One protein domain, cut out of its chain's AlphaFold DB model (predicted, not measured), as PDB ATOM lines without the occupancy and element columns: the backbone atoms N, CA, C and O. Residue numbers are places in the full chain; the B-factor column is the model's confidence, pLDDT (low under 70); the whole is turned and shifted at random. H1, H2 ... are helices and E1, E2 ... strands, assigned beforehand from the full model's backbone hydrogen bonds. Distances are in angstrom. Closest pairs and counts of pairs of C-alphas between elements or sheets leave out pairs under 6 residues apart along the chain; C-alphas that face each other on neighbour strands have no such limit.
ATOM      1  N   GLN A   4     235.324 159.799 181.871       93.12
ATOM      2  CA  GLN A   4     235.006 158.924 180.743       93.12
ATOM      3  C   GLN A   4     234.094 157.749 181.115       93.12
ATOM      4  O   GLN A   4     233.279 157.321 180.305       93.12
ATOM      5  N   GLU A   5     234.246 157.209 182.324       92.19
ATOM      6  CA  GLU A   5     233.428 156.095 182.801       92.19
ATOM      7  C   GLU A   5     231.967 156.522 182.929       92.19
ATOM      8  O   GLU A   5     231.083 155.863 182.388       92.19
ATOM      9  N   VAL A   6     231.731 157.663 183.580       87.81
ATOM     10  CA  VAL A   6     230.391 158.231 183.755       87.81
ATOM     11  C   VAL A   6     229.779 158.571 182.401       87.81
ATOM     12  O   VAL A   6     228.641 158.194 182.141       87.81
ATOM     13  N   GLN A   7     230.541 159.197 181.501       91.69
ATOM     14  CA  GLN A   7     230.046 159.549 180.171       91.69
ATOM     15  C   GLN A   7     229.617 158.314 179.360       91.69
ATOM     16  O   GLN A   7     228.560 158.312 178.733       91.69
ATOM     17  N   ASN A   8     230.412 157.240 179.399       93.00
ATOM     18  CA  ASN A   8     230.077 155.994 178.709       93.00
ATOM     19  C   ASN A   8     228.803 155.358 179.278       93.00
ATOM     20  O   ASN A   8     227.958 154.910 178.506       93.00
ATOM     21  N   LEU A   9     228.657 155.344 180.606       88.81
ATOM     22  CA  LEU A   9     227.470 154.809 181.272       88.81
ATOM     23  C   LEU A   9     226.212 155.617 180.936       88.81
ATOM     24  O   LEU A   9     225.173 155.024 180.666       88.81
ATOM     25  N   LEU A  10     226.302 156.949 180.914       88.19
ATOM     26  CA  LEU A  10     225.184 157.821 180.544       88.19
ATOM     27  C   LEU A  10     224.743 157.601 179.090       88.19
ATOM     28  O   LEU A  10     223.550 157.466 178.829       88.19
ATOM     29  N   ASN A  11     225.692 157.458 178.161       90.38
ATOM     30  CA  ASN A  11     225.385 157.132 176.766       90.38
ATOM     31  C   ASN A  11     224.728 155.746 176.625       90.38
ATOM     32  O   ASN A  11     223.782 155.579 175.860       90.38
ATOM     33  N   GLU A  12     225.209 154.737 177.358       90.12
ATOM     34  CA  GLU A  12     224.608 153.396 177.344       90.12
ATOM     35  C   GLU A  12     223.197 153.406 177.947       90.12
ATOM     36  O   GLU A  12     222.284 152.770 177.417       90.12
ATOM     37  N   TYR A  13     223.007 154.163 179.025       82.69
ATOM     38  CA  TYR A  13     221.706 154.397 179.634       82.69
ATOM     39  C   TYR A  13     220.735 155.065 178.650       82.69
ATOM     40  O   TYR A  13     219.623 154.572 178.474       82.69
ATOM     41  N   GLU A  14     221.164 156.106 177.936       84.88
ATOM     42  CA  GLU A  14     220.347 156.762 176.911       84.88
ATOM     43  C   GLU A  14     219.921 155.801 175.792       84.88
ATOM     44  O   GLU A  14     218.746 155.760 175.420       84.88
ATOM     45  N   LEU A  15     220.840 154.966 175.300       86.25
ATOM     46  CA  LEU A  15     220.524 153.951 174.291       86.25
ATOM     47  C   LEU A  15     219.488 152.935 174.791       86.25
ATOM     48  O   LEU A  15     218.617 152.517 174.025       86.25
ATOM     49  N   LEU A  16     219.546 152.545 176.070       78.19
ATOM     50  CA  LEU A  16     218.539 151.667 176.673       78.19
ATOM     51  C   LEU A  16     217.165 152.343 176.747       78.19
ATOM     52  O   LEU A  16     216.163 151.701 176.438       78.19
ATOM     53  N   LEU A  17     217.113 153.627 177.108       73.19
ATOM     54  CA  LEU A  17     215.871 154.406 177.120       73.19
ATOM     55  C   LEU A  17     215.255 154.498 175.716       73.19
ATOM     56  O   LEU A  17     214.056 154.270 175.546       73.19
ATOM     57  N   GLN A  18     216.076 154.768 174.702       77.50
ATOM     58  CA  GLN A  18     215.636 154.799 173.305       77.50
ATOM     59  C   GLN A  18     215.129 153.428 172.839       77.50
ATOM     60  O   GLN A  18     214.116 153.347 172.142       77.50
ATOM     61  N   HIS A  19     215.782 152.339 173.263       78.25
ATOM     62  CA  HIS A  19     215.371 150.974 172.926       78.25
ATOM     63  C   HIS A  19     213.968 150.624 173.445       78.25
ATOM     64  O   HIS A  19     213.220 149.931 172.757       78.25
ATOM     65  N   ILE A  20     213.586 151.138 174.618       70.31
ATOM     66  CA  ILE A  20     212.239 150.963 175.192       70.31
ATOM     67  C   ILE A  20     211.242 152.045 174.738       70.31
ATOM     68  O   ILE A  20     210.152 152.162 175.295       70.31
ATOM     69  N   GLY A  21     211.591 152.831 173.714       72.00
ATOM     70  CA  GLY A  21     210.694 153.798 173.079       72.00
ATOM     71  C   GLY A  21     210.627 155.170 173.752       72.00
ATOM     72  O   GLY A  21     209.723 155.947 173.443       72.00
ATOM     73  N   ILE A  22     211.558 155.507 174.653       69.38
ATOM     74  CA  ILE A  22     211.659 156.874 175.171       69.38
ATOM     75  C   ILE A  22     212.406 157.749 174.173       69.38
ATOM     76  O   ILE A  22     213.585 157.542 173.895       69.38
ATOM     77  N   ASP A  23     211.740 158.805 173.724       73.31
ATOM     78  CA  ASP A  23     212.395 159.912 173.040       73.31
ATOM     79  C   ASP A  23     213.139 160.789 174.060       73.31
ATOM     80  O   ASP A  23     212.537 161.635 174.733       73.31
ATOM     81  N   THR A  24     214.438 160.532 174.230       73.19
ATOM     82  CA  THR A  24     215.317 161.297 175.126       73.19
ATOM     83  C   THR A  24     215.576 162.697 174.584       73.19
ATOM     84  O   THR A  24     215.533 163.656 175.348       73.19
ATOM     85  N   ALA A  25     215.713 162.852 173.266       74.50
ATOM     86  CA  ALA A  25     215.930 164.145 172.622       74.50
ATOM     87  C   ALA A  25     214.753 165.115 172.819       74.50
ATOM     88  O   ALA A  25     214.963 166.320 172.938       74.50
ATOM     89  N   ALA A  26     213.520 164.606 172.892       71.38
ATOM     90  CA  ALA A  26     212.341 165.420 173.194       71.38
ATOM     91  C   ALA A  26     212.192 165.787 174.683       71.38
ATOM     92  O   ALA A  26     211.346 166.612 175.019       71.38
ATOM     93  N   ARG A  27     212.946 165.151 175.587       70.81
ATOM     94  CA  ARG A  27     212.791 165.320 177.048       70.81
ATOM     95  C   ARG A  27     213.967 166.023 177.699       70.81
ATOM     96  O   ARG A  27     213.798 166.654 178.740       70.81
ATOM     97  N   LEU A  28     215.142 165.865 177.112       79.62
ATOM     98  CA  LEU A  28     216.409 166.287 177.672       79.62
ATOM     99  C   LEU A  28     216.895 167.544 176.966       79.62
ATOM    100  O   LEU A  28     216.866 167.640 175.739       79.62
ATOM    101  N   ALA A  29     217.356 168.516 177.748       84.69
ATOM    102  CA  ALA A  29     217.982 169.696 177.185       84.69
ATOM    103  C   ALA A  29     219.315 169.303 176.526       84.69
ATOM    104  O   ALA A  29     219.985 168.371 176.984       84.69
ATOM    105  N   PRO A  30     219.746 170.007 175.467       90.00
ATOM    106  CA  PRO A  30     221.051 169.764 174.869       90.00
ATOM    107  C   PRO A  30     222.191 169.847 175.903       90.00
ATOM    108  O   PRO A  30     222.087 170.611 176.869       90.00
ATOM    109  N   PRO A  31     223.282 169.089 175.712       92.69
ATOM    110  CA  PRO A  31     224.455 169.157 176.576       92.69
ATOM    111  C   PRO A  31     225.087 170.549 176.582       92.69
ATOM    112  O   PRO A  31     225.066 171.261 175.574       92.69
ATOM    113  N   ILE A  32     225.707 170.906 177.706       93.81
ATOM    114  CA  ILE A  32     226.501 172.134 177.838       93.81
ATOM    115  C   ILE A  32     227.964 171.880 177.440       93.81
ATOM    116  O   ILE A  32     228.498 170.787 177.639       93.81
ATOM    117  N   SER A  33     228.638 172.875 176.862       96.06
ATOM    118  CA  SER A  33     230.044 172.739 176.457       96.06
ATOM    119  C   SER A  33     231.029 172.899 177.623       96.06
ATOM    120  O   SER A  33     230.728 173.536 178.631       96.06
ATOM    121  N   ASP A  34     232.264 172.398 177.457       95.50
ATOM    122  CA  ASP A  34     233.367 172.615 178.418       95.50
ATOM    123  C   ASP A  34     233.585 174.099 178.734       95.50
ATOM    124  O   ASP A  34     233.888 174.476 179.865       95.50
ATOM    125  N   ARG A  35     233.451 174.946 177.708       97.44
ATOM    126  CA  ARG A  35     233.637 176.387 177.837       97.44
ATOM    127  C   ARG A  35     232.548 177.003 178.702       97.44
ATOM    128  O   ARG A  35     232.863 177.765 179.601       97.44
ATOM    129  N   GLU A  36     231.292 176.666 178.435       96.50
ATOM    130  CA  GLU A  36     230.166 177.176 179.218       96.50
ATOM    131  C   GLU A  36     230.232 176.695 180.673       96.50
ATOM    132  O   GLU A  36     229.959 177.477 181.579       96.50
ATOM    133  N   ILE A  37     230.667 175.453 180.919       95.00
ATOM    134  CA  ILE A  37     230.944 174.974 182.282       95.00
ATOM    135  C   ILE A  37     232.018 175.832 182.949       95.00
ATOM    136  O   ILE A  37     231.817 176.265 184.079       95.00
ATOM    137  N   ALA A  38     233.141 176.089 182.274       96.25
ATOM    138  CA  ALA A  38     234.222 176.893 182.839       96.25
ATOM    139  C   ALA A  38     233.770 178.332 183.151       96.25
ATOM    140  O   ALA A  38     234.081 178.846 184.225       96.25
ATOM    141  N   ASP A  39     232.998 178.945 182.247       96.88
ATOM    142  CA  ASP A  39     232.427 180.282 182.431       96.88
ATOM    143  C   ASP A  39     231.480 180.310 183.656       96.88
ATOM    144  O   ASP A  39     231.519 181.250 184.452       96.88
ATOM    145  N   LEU A  40     230.674 179.258 183.860       93.31
ATOM    146  CA  LEU A  40     229.773 179.124 185.011       93.31
ATOM    147  C   LEU A  40     230.516 178.840 186.330       93.31
ATOM    148  O   LEU A  40     230.201 179.457 187.349       93.31
ATOM    149  N   GLU A  41     231.519 177.960 186.330       91.06
ATOM    150  CA  GLU A  41     232.373 177.712 187.502       91.06
ATOM    151  C   GLU A  41     233.066 179.007 187.961       91.06
ATOM    152  O   GLU A  41     233.133 179.300 189.159       91.06
ATOM    153  N   GLU A  42     233.542 179.824 187.012       94.50
ATOM    154  CA  GLU A  42     234.127 181.135 187.301       94.50
ATOM    155  C   GLU A  42     233.074 182.133 187.802       94.50
ATOM    156  O   GLU A  42     233.294 182.796 188.818       94.50
ATOM    157  N   GLN A  43     231.917 182.231 187.143       93.69
ATOM    158  CA  GLN A  43     230.855 183.164 187.526       93.69
ATOM    159  C   GLN A  43     230.370 182.933 188.962       93.69
ATOM    160  O   GLN A  43     230.209 183.895 189.718       93.69
ATOM    161  N   TYR A  44     230.128 181.674 189.332       85.00
ATOM    162  CA  TYR A  44     229.582 181.317 190.642       85.00
ATOM    163  C   TYR A  44     230.661 181.030 191.692       85.00
ATOM    164  O   TYR A  44     230.332 180.898 192.865       85.00
ATOM    165  N   GLN A  45     231.943 180.987 191.304       90.00
ATOM    166  CA  GLN A  45     233.066 180.619 192.180       90.00
ATOM    167  C   GLN A  45     232.900 179.220 192.811       90.00
ATOM    168  O   GLN A  45     233.378 178.963 193.919       90.00
ATOM    169  N   ILE A  46     232.261 178.310 192.073       82.00
ATOM    170  CA  ILE A  46     231.982 176.924 192.459       82.00
ATOM    171  C   ILE A  46     232.736 176.000 191.513       82.00
ATOM    172  O   ILE A  46     232.751 176.220 190.305       82.00
ATOM    173  N   ARG A  47     233.349 174.940 192.042       86.06
ATOM    174  CA  ARG A  47     233.989 173.897 191.227       86.06
ATOM    175  C   ARG A  47     233.091 172.674 191.089       86.06
ATOM    176  O   ARG A  47     232.547 172.200 192.078       86.06
ATOM    177  N   LEU A  48     232.998 172.119 189.890       81.62
ATOM    178  CA  LEU A  48     232.349 170.839 189.634       81.62
ATOM    179  C   LEU A  48     233.377 169.708 189.655       81.62
ATOM    180  O   LEU A  48     234.476 169.817 189.092       81.62
ATOM    181  N   THR A  49     233.002 168.574 190.235       84.62
ATOM    182  CA  THR A  49     233.758 167.327 190.080       84.62
ATOM    183  C   THR A  49     233.649 166.763 188.657       84.62
ATOM    184  O   THR A  49     232.842 167.191 187.839       84.62
ATOM    185  N   GLN A  50     234.518 165.811 188.308       87.81
ATOM    186  CA  GLN A  50     234.585 165.263 186.943       87.81
ATOM    187  C   GLN A  50     233.319 164.497 186.528       87.81
ATOM    188  O   GLN A  50     232.912 164.551 185.377       87.81
ATOM    189  N   ASP A  51     232.696 163.789 187.458       81.31
ATOM    190  CA  ASP A  51     231.402 163.128 187.281       81.31
ATOM    191  C   ASP A  51     230.251 164.130 187.114       81.31
ATOM    192  O   ASP A  51     229.443 163.958 186.207       81.31
ATOM    193  N   ALA A  52     230.238 165.210 187.900       82.38
ATOM    194  CA  ALA A  52     229.331 166.339 187.709       82.38
ATOM    195  C   ALA A  52     229.482 166.924 186.298       82.38
ATOM    196  O   ALA A  52     228.515 167.003 185.547       82.38
ATOM    197  N   LYS A  53     230.710 167.236 185.866       89.25
ATOM    198  CA  LYS A  53     230.954 167.706 184.491       89.25
ATOM    199  C   LYS A  53     230.421 166.717 183.454       89.25
ATOM    200  O   LYS A  53     229.690 167.129 182.562       89.25
ATOM    201  N   ALA A  54     230.712 165.423 183.601       87.94
ATOM    202  CA  ALA A  54     230.205 164.395 182.691       87.94
ATOM    203  C   ALA A  54     228.668 164.366 182.628       87.94
ATOM    204  O   ALA A  54     228.118 164.164 181.549       87.94
ATOM    205  N   PHE A  55     227.985 164.607 183.750       85.19
ATOM    206  CA  PHE A  55     226.528 164.657 183.822       85.19
ATOM    207  C   PHE A  55     225.932 165.820 183.018       85.19
ATOM    208  O   PHE A  55     225.127 165.588 182.119       85.19
ATOM    209  N   TRP A  56     226.361 167.063 183.262       87.94
ATOM    210  CA  TRP A  56     225.805 168.212 182.526       87.94
ATOM    211  C   TRP A  56     226.259 168.261 181.058       87.94
ATOM    212  O   TRP A  56     225.532 168.756 180.193       87.94
ATOM    213  N   GLN A  57     227.425 167.692 180.738       92.81
ATOM    214  CA  GLN A  57     227.868 167.505 179.350       92.81
ATOM    215  C   GLN A  57     227.165 166.359 178.625       92.81
ATOM    216  O   GLN A  57     227.340 166.227 177.416       92.81
ATOM    217  N   TRP A  58     226.404 165.529 179.337       90.69
ATOM    218  CA  TRP A  58     225.473 164.595 178.722       90.69
ATOM    219  C   TRP A  58     224.158 165.313 178.400       90.69
ATOM    220  O   TRP A  58     223.790 165.378 177.232       90.69
ATOM    221  N   HIS A  59     223.530 165.964 179.386       88.12
ATOM    222  CA  HIS A  59     222.375 166.848 179.175       88.12
ATOM    223  C   HIS A  59     222.309 167.966 180.218       88.12
ATOM    224  O   HIS A  59     222.549 167.741 181.403       88.12
ATOM    225  N   ASN A  60     221.926 169.176 179.798       89.12
ATOM    226  CA  ASN A  60     221.828 170.339 180.684       89.12
ATOM    227  C   ASN A  60     220.446 170.454 181.360       89.12
ATOM    228  O   ASN A  60     219.783 171.488 181.267       89.12
ATOM    229  N   GLY A  61     220.000 169.369 181.993       80.94
ATOM    230  CA  GLY A  61     218.653 169.235 182.553       80.94
ATOM    231  C   GLY A  61     217.626 168.720 181.535       80.94
ATOM    232  O   GLY A  61     217.975 168.083 180.537       80.94
ATOM    233  N   GLY A  62     216.341 168.983 181.769       73.06
ATOM    234  CA  GLY A  62     215.246 168.519 180.911       73.06
ATOM    235  C   GLY A  62     213.990 169.372 181.038       73.06
ATOM    236  O   GLY A  62     213.908 170.246 181.900       73.06
ATOM    237  N   GLU A  63     212.996 169.129 180.180       61.78
ATOM    238  CA  GLU A  63     211.719 169.842 180.279       61.78
ATOM    239  C   GLU A  63     211.038 169.533 181.619       61.78
ATOM    240  O   GLU A  63     210.833 168.354 181.918       61.78
ATOM    241  N   PRO A  64     210.624 170.543 182.409       52.69
ATOM    242  CA  PRO A  64     209.909 170.313 183.655       52.69
ATOM    243  C   PRO A  64     208.596 169.579 183.367       52.69
ATOM    244  O   PRO A  64     207.636 170.163 182.861       52.69
ATOM    245  N   ARG A  65     208.536 168.288 183.702       49.16
ATOM    246  CA  ARG A  65     207.270 167.554 183.777       49.16
ATOM    247  C   ARG A  65     206.807 167.512 185.222       49.16
ATOM    248  O   ARG A  65     207.599 167.397 186.151       49.16
ATOM    249  N   SER A  66     205.501 167.677 185.396       35.59
ATOM    250  CA  SER A  66     204.849 167.839 186.690       35.59
ATOM    251  C   SER A  66     205.289 166.779 187.709       35.59
ATOM    252  O   SER A  66     205.056 165.592 187.491       35.59
ATOM    253  N   ALA A  67     205.804 167.264 188.842       31.09
ATOM    254  CA  ALA A  67     205.855 166.611 190.153       31.09
ATOM    255  C   ALA A  67     207.040 165.693 190.523       31.09
ATOM    256  O   ALA A  67     206.934 165.019 191.543       31.09
ATOM    257  N   MET A  68     208.180 165.706 189.821       31.11
ATOM    258  CA  MET A  68     209.408 165.079 190.355       31.11
ATOM    259  C   MET A  68     210.567 166.089 190.466       31.11
ATOM    260  O   MET A  68     210.810 166.828 189.521       31.11
ATOM    261  N   PRO A  69     211.270 166.183 191.605       32.25
ATOM    262  CA  PRO A  69     212.506 166.958 191.722       32.25
ATOM    263  C   PRO A  69     213.744 166.130 191.324       32.25
ATOM    264  O   PRO A  69     213.776 164.925 191.546       32.25
ATOM    265  N   GLY A  70     214.776 166.779 190.762       44.75
ATOM    266  CA  GLY A  70     216.135 166.208 190.656       44.75
ATOM    267  C   GLY A  70     216.823 166.299 189.287       44.75
ATOM    268  O   GLY A  70     218.035 166.481 189.234       44.75
ATOM    269  N   PHE A  71     216.073 166.231 188.180       54.72
ATOM    270  CA  PHE A  71     216.646 166.197 186.821       54.72
ATOM    271  C   PHE A  71     216.395 167.476 185.990       54.72
ATOM    272  O   PHE A  71     216.999 167.694 184.944       54.72
ATOM    273  N   PHE A  72     215.497 168.349 186.441       62.75
ATOM    274  CA  PHE A  72     214.955 169.421 185.595       62.75
ATOM    275  C   PHE A  72     215.774 170.711 185.583       62.75
ATOM    276  O   PHE A  72     215.557 171.549 184.715       62.75
ATOM    277  N   GLN A  73     216.703 170.883 186.523       70.75
ATOM    278  CA  GLN A  73     217.485 172.110 186.612       70.75
ATOM    279  C   GLN A  73     218.656 172.079 185.630       70.75
ATOM    280  O   GLN A  73     219.446 171.132 185.581       70.75
ATOM    281  N   SER A  74     218.786 173.158 184.870       82.38
ATOM    282  CA  SER A  74     220.019 173.463 184.156       82.38
ATOM    283  C   SER A  74     221.170 173.686 185.143       82.38
ATOM    284  O   SER A  74     220.955 174.076 186.292       82.38
ATOM    285  N   LEU A  75     222.415 173.531 184.684       83.62
ATOM    286  CA  LEU A  75     223.594 173.791 185.513       83.62
ATOM    287  C   LEU A  75     223.568 175.200 186.123       83.62
ATOM    288  O   LEU A  75     223.921 175.384 187.283       83.62
ATOM    289  N   SER A  76     223.124 176.201 185.359       85.88
ATOM    290  CA  SER A  76     223.036 177.578 185.852       85.88
ATOM    291  C   SER A  76     222.030 177.727 186.994       85.88
ATOM    292  O   SER A  76     222.278 178.515 187.904       85.88
ATOM    293  N   GLU A  77     220.902 177.015 186.946       80.81
ATOM    294  CA  GLU A  77     219.897 177.029 188.015       80.81
ATOM    295  C   GLU A  77     220.432 176.324 189.258       80.81
ATOM    296  O   GLU A  77     220.383 176.896 190.346       80.81
ATOM    297  N   THR A  78     221.048 175.152 189.088       78.25
ATOM    298  CA  THR A  78     221.700 174.423 190.182       78.25
ATOM    299  C   THR A  78     222.771 175.281 190.864       78.25
ATOM    300  O   THR A  78     222.743 175.456 192.080       78.25
ATOM    301  N   LEU A  79     223.682 175.901 190.108       74.38
ATOM    302  CA  LEU A  79     224.725 176.761 190.682       74.38
ATOM    303  C   LEU A  79     224.161 178.022 191.352       74.38
ATOM    304  O   LEU A  79     224.722 178.494 192.340       74.38
ATOM    305  N   ALA A  80     223.045 178.566 190.858       76.75
ATOM    306  CA  ALA A  80     222.380 179.697 191.498       76.75
ATOM    307  C   ALA A  80     221.788 179.327 192.867       76.75
ATOM    308  O   ALA A  80     221.880 180.132 193.802       76.75
ATOM    309  N   THR A  81     221.228 178.124 192.994       67.81
ATOM    310  CA  THR A  81     220.735 177.570 194.265       67.81
ATOM    311  C   THR A  81     221.885 177.316 195.241       67.81
ATOM    312  O   THR A  81     221.785 177.651 196.419       67.81
ATOM    313  N   HIS A  82     223.017 176.834 194.728       66.19
ATOM    314  CA  HIS A  82     224.197 176.459 195.506       66.19
ATOM    315  C   HIS A  82     225.273 177.551 195.595       66.19
ATOM    316  O   HIS A  82     226.430 177.271 195.886       66.19
ATOM    317  N   LYS A  83     224.918 178.824 195.379       73.31
ATOM    318  CA  LYS A  83     225.861 179.964 195.331       73.31
ATOM    319  C   LYS A  83     226.766 180.136 196.566       73.31
ATOM    320  O   LYS A  83     227.709 180.923 196.521       73.31
ATOM    321  N   GLU A  84     226.417 179.511 197.688       70.56
ATOM    322  CA  GLU A  84     227.172 179.571 198.948       70.56
ATOM    323  C   GLU A  84     228.164 178.407 199.095       70.56
ATOM    324  O   GLU A  84     229.087 178.476 199.915       70.56
ATOM    325  N   ASP A  85     228.021 177.377 198.264       70.12
ATOM    326  CA  ASP A  85     228.937 176.253 198.192       70.12
ATOM    327  C   ASP A  85     230.212 176.635 197.439       70.12
ATOM    328  O   ASP A  85     230.295 177.636 196.731       70.12
ATOM    329  N   ARG A  86     231.263 175.836 197.618       69.56
ATOM    330  CA  ARG A  86     232.537 175.995 196.896       69.56
ATOM    331  C   ARG A  86     232.775 174.884 195.889       69.56
ATOM    332  O   ARG A  86     233.626 175.017 195.008       69.56
ATOM    333  N   GLU A  87     232.068 173.777 196.048       68.75
ATOM    334  CA  GLU A  87     232.213 172.582 195.239       68.75
ATOM    335  C   GLU A  87     230.865 171.869 195.141       68.75
ATOM    336  O   GLU A  87     230.157 171.758 196.141       68.75
ATOM    337  N   ILE A  88     230.531 171.403 193.939       68.38
ATOM    338  CA  ILE A  88     229.354 170.580 193.666       68.38
ATOM    339  C   ILE A  88     229.816 169.203 193.223       68.38
ATOM    340  O   ILE A  88     230.663 169.070 192.329       68.38
ATOM    341  N   VAL A  89     229.235 168.192 193.860       64.94
ATOM    342  CA  VAL A  89     229.542 166.779 193.640       64.94
ATOM    343  C   VAL A  89     228.284 166.005 193.253       64.94
ATOM    344  O   VAL A  89     227.189 166.317 193.725       64.94
ATOM    345  N   CYS A  90     228.444 164.975 192.418       63.09
ATOM    346  CA  CYS A  90     227.411 163.964 192.199       63.09
ATOM    347  C   CYS A  90     227.649 162.801 193.165       63.09
ATOM    348  O   CYS A  90     228.430 161.894 192.880       63.09
ATOM    349  N   GLU A  91     226.981 162.819 194.315       56.34
ATOM    350  CA  GLU A  91     227.068 161.739 195.302       56.34
ATOM    351  C   GLU A  91     225.732 160.998 195.431       56.34
ATOM    352  O   GLU A  91     224.651 161.556 195.229       56.34
ATOM    353  N   SER A  92     225.817 159.703 195.742       50.19
ATOM    354  CA  SER A  92     224.673 158.968 196.272       50.19
ATOM    355  C   SER A  92     224.559 159.309 197.753       50.19
ATOM    356  O   SER A  92     225.560 159.288 198.467       50.19
ATOM    357  N   PHE A  93     223.354 159.639 198.215       45.97
ATOM    358  CA  PHE A  93     223.099 159.762 199.646       45.97
ATOM    359  C   PHE A  93     223.242 158.380 200.292       45.97
ATOM    360  O   PHE A  93     222.355 157.541 200.166       45.97
ATOM    361  N   ASP A  94     224.374 158.169 200.962       39.91
ATOM    362  CA  ASP A  94     224.712 156.943 201.698       39.91
ATOM    363  C   ASP A  94     224.571 157.114 203.226       39.91
ATOM    364  O   ASP A  94     224.857 156.187 203.984       39.91
ATOM    365  N   HIS A  95     224.132 158.280 203.707       35.12
ATOM    366  CA  HIS A  95     223.844 158.475 205.124       35.12
ATOM    367  C   HIS A  95     222.338 158.401 205.377       35.12
ATOM    368  O   HIS A  95     221.606 159.341 205.082       35.12
ATOM    369  N   GLU A  96     221.898 157.302 206.003       35.22
ATOM    370  CA  GLU A  96     220.943 157.439 207.107       35.22
ATOM    371  C   GLU A  96     221.554 158.502 208.027       35.22
ATOM    372  O   GLU A  96     222.649 158.268 208.556       35.22
ATOM    373  N   PRO A  97     220.978 159.711 208.139       36.12
ATOM    374  CA  PRO A  97     221.520 160.669 209.084       36.12
ATOM    375  C   PRO A  97     221.376 160.039 210.470       36.12
ATOM    376  O   PRO A  97     220.404 159.316 210.707       36.12
ATOM    377  N   ASP A  98     222.342 160.270 211.359       33.91
ATOM    378  CA  ASP A  98     222.252 159.767 212.731       33.91
ATOM    379  C   ASP A  98     220.871 160.161 213.290       33.91
ATOM    380  O   ASP A  98     220.526 161.346 213.244       33.91
ATOM    381  N   PRO A  99     220.045 159.213 213.776       39.06
ATOM    382  CA  PRO A  99     218.737 159.533 214.335       39.06
ATOM    383  C   PRO A  99     218.797 160.637 215.406       39.06
ATOM    384  O   PRO A  99     217.824 161.366 215.578       39.06
ATOM    385  N   TYR A 119     220.994 169.534 200.689       41.88
ATOM    386  CA  TYR A 119     221.776 169.214 201.886       41.88
ATOM    387  C   TYR A 119     223.123 169.939 201.823       41.88
ATOM    388  O   TYR A 119     223.992 169.597 201.020       41.88
ATOM    389  N   ASN A 120     223.292 170.944 202.684       39.34
ATOM    390  CA  ASN A 120     224.543 171.688 202.822       39.34
ATOM    391  C   ASN A 120     225.456 170.985 203.834       39.34
ATOM    392  O   ASN A 120     225.391 171.249 205.037       39.34
ATOM    393  N   HIS A 121     226.355 170.119 203.363       40.12
ATOM    394  CA  HIS A 121     227.436 169.573 204.192       40.12
ATOM    395  C   HIS A 121     228.629 170.548 204.216       40.12
ATOM    396  O   HIS A 121     229.720 170.272 203.712       40.12
ATOM    397  N   GLY A 122     228.435 171.735 204.795       47.12
ATOM    398  CA  GLY A 122     229.479 172.763 204.872       47.12
ATOM    399  C   GLY A 122     229.710 173.483 203.538       47.12
ATOM    400  O   GLY A 122     228.788 174.068 203.001       47.12
ATOM    401  N   ALA A 123     230.948 173.502 203.023       46.84
ATOM    402  CA  ALA A 123     231.311 174.214 201.783       46.84
ATOM    403  C   ALA A 123     231.043 173.406 200.493       46.84
ATOM    404  O   ALA A 123     231.652 173.693 199.456       46.84
ATOM    405  N   ARG A 124     230.224 172.356 200.575       42.12
ATOM    406  CA  ARG A 124     229.950 171.406 199.496       42.12
ATOM    407  C   ARG A 124     228.449 171.252 199.320       42.12
ATOM    408  O   ARG A 124     227.774 170.817 200.254       42.12
ATOM    409  N   GLY A 125     227.990 171.519 198.105       44.25
ATOM    410  CA  GLY A 125     226.646 171.179 197.673       44.25
ATOM    411  C   GLY A 125     226.649 169.775 197.081       44.25
ATOM    412  O   GLY A 125     227.520 169.417 196.282       44.25
ATOM    413  N   VAL A 126     225.678 168.963 197.482       48.84
ATOM    414  CA  VAL A 126     225.461 167.641 196.895       48.84
ATOM    415  C   VAL A 126     224.301 167.745 195.926       48.84
ATOM    416  O   VAL A 126     223.185 168.078 196.323       48.84
ATOM    417  N   VAL A 127     224.555 167.424 194.660       53.94
ATOM    418  CA  VAL A 127     223.483 167.210 193.692       53.94
ATOM    419  C   VAL A 127     223.275 165.714 193.605       53.94
ATOM    420  O   VAL A 127     224.059 164.995 192.983       53.94
ATOM    421  N   ALA A 128     222.209 165.240 194.238       50.97
ATOM    422  CA  ALA A 128     221.677 163.935 193.913       50.97
ATOM    423  C   ALA A 128     220.751 164.115 192.711       50.97
ATOM    424  O   ALA A 128     219.688 164.724 192.856       50.97
TER     425      ALA A 128
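Overview. This is residues 4 to 99 and 119 to 128 of the 261 residues of the protein "SMI1_KNR4 domain-containing protein" of Bifidobacterium boum (UniProt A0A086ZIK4). What shape do these atoms make? The short helix H3 is near the middle, with residues 4 to 10 of H1 packed on one side of it and H2 and H4 side by side on the other, while E1 of a small strand pair, E1 and E2, comes near H3. Residues 94 to 99 stick out as a tail, and residues 16 to 21, of which 16 to 19 belong to H1, also stand free. What is it built of? The printed part has 106 residues, 47 of them, under half, in named elements in the order H1, H2, H3, H4, E1, E2; the class is mostly helix and the sheet E1, E2 is parallel. It is compact, with a radius of gyration of the C-alphas of 14.6 A and spans of 41 by 40 by 30 A.

Arrangement. How do the strands pair? E1, residues 87 to 89, and E2, residues 124 to 126, are parallel at 26 degrees, with N 125 and O 87 within hydrogen-bond range at 2.9 A. What is near E1? The C-alphas of Val 89 and Ala 52 in H3, residues 50 to 56, are the closest of the two elements, 6.0 A apart. Which helices touch? H1, residues 4 to 19, touches H3 with residues 4 to 10 alone, the closest C-alphas being Gln 7 and Ala 54 at 5.5 A, at a shallow tilt of 31 degrees, the same way. H2, residues 34 to 44, touches H4, residues 75 to 81, the closest C-alphas being Tyr 44 and Leu 79 at 6.7 A, at a shallow tilt of 12 degrees, the same way. In H1, H2, H3 and H4 every O i to N i+4 pair is within hydrogen-bond range.

Along the chain. Where does H1 begin? C-alpha 4 is at (235.006, 158.924, 180.743), and H1 measures 22.6 A from first to last C-alpha. How long is H2? It measures 15.5 A. Where does E2 end? C-alpha 126 is at (225.461, 167.641, 196.895).

Size, cuts and confidence. Which links are long? H1 to H2 and H3 to H4. Is there a cut? Residues 100 to 118 are not printed, and C-alphas 99 and 119 are 16.1 A apart. Where is confidence low? The pLDDT is under 70 for 37 residues, among them 63 to 72, 86 to 99 and 119 to 128.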